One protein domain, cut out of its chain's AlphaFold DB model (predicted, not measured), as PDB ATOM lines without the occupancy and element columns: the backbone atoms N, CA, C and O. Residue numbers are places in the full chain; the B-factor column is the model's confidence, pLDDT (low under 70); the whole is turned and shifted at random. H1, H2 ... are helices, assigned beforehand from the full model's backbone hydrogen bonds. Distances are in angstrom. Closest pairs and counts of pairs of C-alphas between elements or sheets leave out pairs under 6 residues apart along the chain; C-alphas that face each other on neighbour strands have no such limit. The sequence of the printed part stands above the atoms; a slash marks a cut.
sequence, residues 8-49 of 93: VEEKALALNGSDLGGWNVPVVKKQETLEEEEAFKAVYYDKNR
ATOM      1  N   VAL A   8     167.807  99.110 111.853       84.69
ATOM      2  CA  VAL A   8     167.958 100.540 112.167       84.69
ATOM      3  C   VAL A   8     169.272 100.842 112.886       84.69
ATOM      4  O   VAL A   8     169.863 101.885 112.626       84.69
ATOM      5  N   GLU A   9     169.761  99.933 113.733       85.06
ATOM      6  CA  GLU A   9     171.024 100.121 114.451       85.06
ATOM      7  C   GLU A   9     172.216 100.101 113.497       85.06
ATOM      8  O   GLU A   9     173.041 101.009 113.524       85.06
ATOM      9  N   GLU A  10     172.288  99.110 112.608       90.38
ATOM     10  CA  GLU A  10     173.375  98.962 111.643       90.38
ATOM     11  C   GLU A  10     173.385 100.123 110.650       90.38
ATOM     12  O   GLU A  10     174.439 100.683 110.348       90.38
ATOM     13  N   LYS A  11     172.199 100.530 110.180       89.31
ATOM     14  CA  LYS A  11     172.054 101.681 109.284       89.31
ATOM     15  C   LYS A  11     172.427 102.991 109.970       89.31
ATOM     16  O   LYS A  11     173.045 103.831 109.330       89.31
ATOM     17  N   ALA A  12     172.076 103.170 111.244       88.44
ATOM     18  CA  ALA A  12     172.466 104.357 111.999       88.44
ATOM     19  C   ALA A  12     173.981 104.391 112.234       88.44
ATOM     20  O   ALA A  12     174.611 105.416 111.998       88.44
ATOM     21  N   LEU A  13     174.582 103.268 112.636       89.50
ATOM     22  CA  LEU A  13     176.029 103.161 112.835       89.50
ATOM     23  C   LEU A  13     176.815 103.431 111.549       89.50
ATOM     24  O   LEU A  13     177.856 104.082 111.603       89.50
ATOM     25  N   ALA A  14     176.299 103.001 110.395       90.44
ATOM     26  CA  ALA A  14     176.911 103.277 109.098       90.44
ATOM     27  C   ALA A  14     176.957 104.777 108.741       90.44
ATOM     28  O   ALA A  14     177.748 105.169 107.889       90.44
ATOM     29  N   LEU A  15     176.140 105.619 109.388       88.62
ATOM     30  CA  LEU A  15     176.132 107.071 109.180       88.62
ATOM     31  C   LEU A  15     177.153 107.816 110.048       88.62
ATOM     32  O   LEU A  15     177.315 109.024 109.877       88.62
ATOM     33  N   ASN A  16     177.853 107.135 110.962       89.75
ATOM     34  CA  ASN A  16     178.852 107.776 111.813       89.75
ATOM     35  C   ASN A  16     179.950 108.442 110.965       89.75
ATOM     36  O   ASN A  16     180.606 107.787 110.158       89.75
ATOM     37  N   GLY A  17     180.147 109.745 111.147       88.12
ATOM     38  CA  GLY A  17     181.102 110.555 110.393       88.12
ATOM     39  C   GLY A  17     180.666 110.931 108.975       88.12
ATOM     40  O   GLY A  17     181.444 111.575 108.276       88.12
ATOM     41  N   SER A  18     179.457 110.563 108.539       91.00
ATOM     42  CA  SER A  18     178.924 111.008 107.245       91.00
ATOM     43  C   SER A  18     178.580 112.497 107.280       91.00
ATOM     44  O   SER A  18     178.048 112.984 108.280       91.00
ATOM     45  N   ASP A  19     178.849 113.192 106.174       91.00
ATOM     46  CA  ASP A  19     178.528 114.608 106.009       91.00
ATOM     47  C   ASP A  19     177.046 114.802 105.653       91.00
ATOM     48  O   ASP A  19     176.567 114.320 104.624       91.00
ATOM     49  N   LEU A  20     176.315 115.527 106.500       85.12
ATOM     50  CA  LEU A  20     174.931 115.939 106.264       85.12
ATOM     51  C   LEU A  20     174.852 117.456 106.060       85.12
ATOM     52  O   LEU A  20     174.216 118.169 106.835       85.12
ATOM     53  N   GLY A  21     175.501 117.947 105.001       85.44
ATOM     54  CA  GLY A  21     175.454 119.361 104.623       85.44
ATOM     55  C   GLY A  21     176.398 120.239 105.443       85.44
ATOM     56  O   GLY A  21     176.008 121.312 105.897       85.44
ATOM     57  N   GLY A  22     177.635 119.784 105.640       87.00
ATOM     58  CA  GLY A  22     178.666 120.457 106.430       87.00
ATOM     59  C   GLY A  22     178.709 120.036 107.901       87.00
ATOM     60  O   GLY A  22     179.501 120.590 108.665       87.00
ATOM     61  N   TRP A  23     177.877 119.077 108.318       81.62
ATOM     62  CA  TRP A  23     177.876 118.524 109.672       81.62
ATOM     63  C   TRP A  23     178.122 117.017 109.643       81.62
ATOM     64  O   TRP A  23     177.299 116.249 109.145       81.62
ATOM     65  N   ASN A  24     179.243 116.596 110.228       87.75
ATOM     66  CA  ASN A  24     179.569 115.185 110.397       87.75
ATOM     67  C   ASN A  24     178.817 114.627 111.604       87.75
ATOM     68  O   ASN A  24     179.014 115.103 112.722       87.75
ATOM     69  N   VAL A  25     177.985 113.607 111.395       83.12
ATOM     70  CA  VAL A  25     177.150 113.039 112.465       83.12
ATOM     71  C   VAL A  25     177.963 112.088 113.346       83.12
ATOM     72  O   VAL A  25     178.374 111.037 112.856       83.12
ATOM     73  N   PRO A  26     178.155 112.356 114.649       82.38
ATOM     74  CA  PRO A  26     178.673 111.349 115.562       82.38
ATOM     75  C   PRO A  26     177.554 110.370 115.940       82.38
ATOM     76  O   PRO A  26     176.539 110.760 116.518       82.38
ATOM     77  N   VAL A  27     177.744 109.085 115.646       86.12
ATOM     78  CA  VAL A  27     176.842 108.010 116.077       86.12
ATOM     79  C   VAL A  27     177.602 107.067 116.995       86.12
ATOM     80  O   VAL A  27     178.563 106.416 116.592       86.12
ATOM     81  N   VAL A  28     177.156 106.993 118.245       83.25
ATOM     82  CA  VAL A  28     177.754 106.147 119.279       83.25
ATOM     83  C   VAL A  28     176.689 105.188 119.785       83.25
ATOM     84  O   VAL A  28     175.577 105.607 120.111       83.25
ATOM     85  N   LYS A  29     177.024 103.898 119.871       80.19
ATOM     86  CA  LYS A  29     176.168 102.933 120.556       80.19
ATOM     87  C   LYS A  29     176.325 103.157 122.054       80.19
ATOM     88  O   LYS A  29     177.401 102.923 122.603       80.19
ATOM     89  N   LYS A  30     175.270 103.635 122.710       77.00
ATOM     90  CA  LYS A  30     175.252 103.681 124.170       77.00
ATOM     91  C   LYS A  30     175.186 102.241 124.674       77.00
ATOM     92  O   LYS A  30     174.375 101.450 124.199       77.00
ATOM     93  N   GLN A  31     176.076 101.896 125.595       69.56
ATOM     94  CA  GLN A  31     175.975 100.649 126.333       69.56
ATOM     95  C   GLN A  31     174.915 100.885 127.407       69.56
ATOM     96  O   GLN A  31     175.173 101.564 128.398       69.56
ATOM     97  N   GLU A  32     173.688 100.460 127.127       68.00
ATOM     98  CA  GLU A  32     172.573 100.645 128.050       68.00
ATOM     99  C   GLU A  32     172.676  99.629 129.185       68.00
ATOM    100  O   GLU A  32     173.085  98.479 128.993       68.00
ATOM    101  N   THR A  33     172.347 100.078 130.392       74.94
ATOM    102  CA  THR A  33     172.178  99.171 131.528       74.94
ATOM    103  C   THR A  33     170.879  98.382 131.375       74.94
ATOM    104  O   THR A  33     169.938  98.838 130.724       74.94
ATOM    105  N   LEU A  34     170.805  97.204 132.005       73.06
ATOM    106  CA  LEU A  34     169.600  96.368 131.964       73.06
ATOM    107  C   LEU A  34     168.359  97.135 132.465       73.06
ATOM    108  O   LEU A  34     167.291  97.026 131.876       73.06
ATOM    109  N   GLU A  35     168.520  97.957 133.511       74.38
ATOM    110  CA  GLU A  35     167.447  98.800 134.059       74.38
ATOM    111  C   GLU A  35     166.971  99.869 133.063       74.38
ATOM    112  O   GLU A  35     165.765 100.075 132.908       74.38
ATOM    113  N   GLU A  36     167.891 100.537 132.358       73.44
ATOM    114  CA  GLU A  36     167.536 101.514 131.319       73.44
ATOM    115  C   GLU A  36     166.815 100.842 130.141       73.44
ATOM    116  O   GLU A  36     165.827 101.381 129.636       73.44
ATOM    117  N   GLU A  37     167.265  99.651 129.734       74.19
ATOM    118  CA  GLU A  37     166.656  98.875 128.653       74.19
ATOM    119  C   GLU A  37     165.235  98.417 129.022       74.19
ATOM    120  O   GLU A  37     164.309  98.529 128.215       74.19
ATOM    121  N   GLU A  38     165.031  97.937 130.249       75.94
ATOM    122  CA  GLU A  38     163.720  97.526 130.756       75.94
ATOM    123  C   GLU A  38     162.760  98.709 130.887       75.94
ATOM    124  O   GLU A  38     161.616  98.616 130.434       75.94
ATOM    125  N   ALA A  39     163.219  99.844 131.419       72.25
ATOM    126  CA  ALA A  39     162.427 101.069 131.489       72.25
ATOM    127  C   ALA A  39     162.043 101.568 130.087       72.25
ATOM    128  O   ALA A  39     160.885 101.925 129.838       72.25
ATOM    129  N   PHE A  40     162.987 101.531 129.140       70.25
ATOM    130  CA  PHE A  40     162.711 101.874 127.752       70.25
ATOM    131  C   PHE A  40     161.701 100.910 127.136       70.25
ATOM    132  O   PHE A  40     160.735 101.372 126.538       70.25
ATOM    133  N   LYS A  41     161.862  99.593 127.305       72.62
ATOM    134  CA  LYS A  41     160.938  98.569 126.793       72.62
ATOM    135  C   LYS A  41     159.543  98.685 127.400       72.62
ATOM    136  O   LYS A  41     158.572  98.566 126.654       72.62
ATOM    137  N   ALA A  42     159.439  98.960 128.698       75.62
ATOM    138  CA  ALA A  42     158.172  99.167 129.390       75.62
ATOM    139  C   ALA A  42     157.406 100.344 128.781       75.62
ATOM    140  O   ALA A  42     156.241 100.197 128.433       75.62
ATOM    141  N   VAL A  43     158.078 101.472 128.540       70.81
ATOM    142  CA  VAL A  43     157.488 102.614 127.824       70.81
ATOM    143  C   VAL A  43     157.280 102.295 126.342       70.81
ATOM    144  O   VAL A  43     156.340 102.790 125.720       70.81
ATOM    145  N   TYR A  44     158.166 101.501 125.734       66.50
ATOM    146  CA  TYR A  44     158.211 101.314 124.292       66.50
ATOM    147  C   TYR A  44     157.115 100.397 123.769       66.50
ATOM    148  O   TYR A  44     156.509 100.720 122.741       66.50
ATOM    149  N   TYR A  45     156.884  99.300 124.487       69.25
ATOM    150  CA  TYR A  45     155.891  98.269 124.205       69.25
ATOM    151  C   TYR A  45     154.607  98.429 125.010       69.25
ATOM    152  O   TYR A  45     153.726  97.571 124.900       69.25
ATOM    153  N   ASP A  46     154.472  99.502 125.793       71.00
ATOM    154  CA  ASP A  46     153.190  99.821 126.396       71.00
ATOM    155  C   ASP A  46     152.140  99.922 125.280       71.00
ATOM    156  O   ASP A  46     152.222 100.734 124.357       71.00
ATOM    157  N   LYS A  47     151.145  99.042 125.344       65.81
ATOM    158  CA  LYS A  47     150.048  98.980 124.375       65.81
ATOM    159  C   LYS A  47     149.131 100.198 124.511       65.81
ATOM    160  O   LYS A  47     148.396 100.513 123.582       65.81
ATOM    161  N   ASN A  48     149.228 100.902 125.640       68.38
ATOM    162  CA  ASN A  48     148.593 102.183 125.909       68.38
ATOM    163  C   ASN A  48     149.497 103.374 125.551       68.38
ATOM    164  O   ASN A  48     149.122 104.519 125.827       68.38
ATOM    165  N   ARG A  49     150.673 103.143 124.939       63.22
ATOM    166  CA  ARG A  49     151.603 104.202 124.537       63.22
ATOM    167  C   ARG A  49     150.949 105.096 123.494       63.22
ATOM    168  O   ARG A  49     150.807 104.739 122.326       63.22
TER     169      ARG A  49
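Overview. This is residues 8 to 49 of the 93 residues of an uncharacterized protein of Microthlaspi erraticum (UniProt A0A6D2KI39). One helix, H2, stands at one end of an elongated, open shape, and a long link with no named element, residues 14 to 33, runs from it to a loop around Gly 22 at the other end, from which the chain folds back to a second, shorter helix, H1. H1 lies between H2 and that loop along the longest axis, and two stretches stick out free: residues 33 to 39, of which 34 to 39 belong to H2, and residues 41 to 49, of which 41 to 44 belong to H2. The printed part has 42 residues, with two named helices in the order H1, H2 and no named strand; the class is all helix, though under half of the residues, 17 of 42, are in named elements. The whole is extended, with a radius of gyration of the C-alphas of 14.4 A and spans of 39 by 22 by 15 A.

Along the chain. H2, the longest helix, holds residues 34 to 44 and measures 14.6 A from first to last C-alpha, from C-alpha 34 at (169.600, 96.368, 131.964) to C-alpha 44 at (158.211, 101.314, 124.292). H1 holds residues 8 to 13, 8.5 A from first to last C-alpha, and begins with C-alpha 8 at (167.958, 100.540, 112.167).

Arrangement. H2 and H1 are apart, with no C-alpha of the one within 8 A of the other. A long link of 20 residues, 14 to 33, joins them. In both helices every O i to N i+4 pair is within hydrogen-bond range.

Size, cuts and confidence. The two C-alphas farthest apart are those of Gly 22 and Asn 48, at 40.2 A, while those of Val 8 and Arg 49, the first and last printed, are 20.8 A apart. The printed part has no cut. The mean pLDDT of the printed part is 79.4, and residues 31 to 32, 44 to 45 and 47 to 49 are under 70.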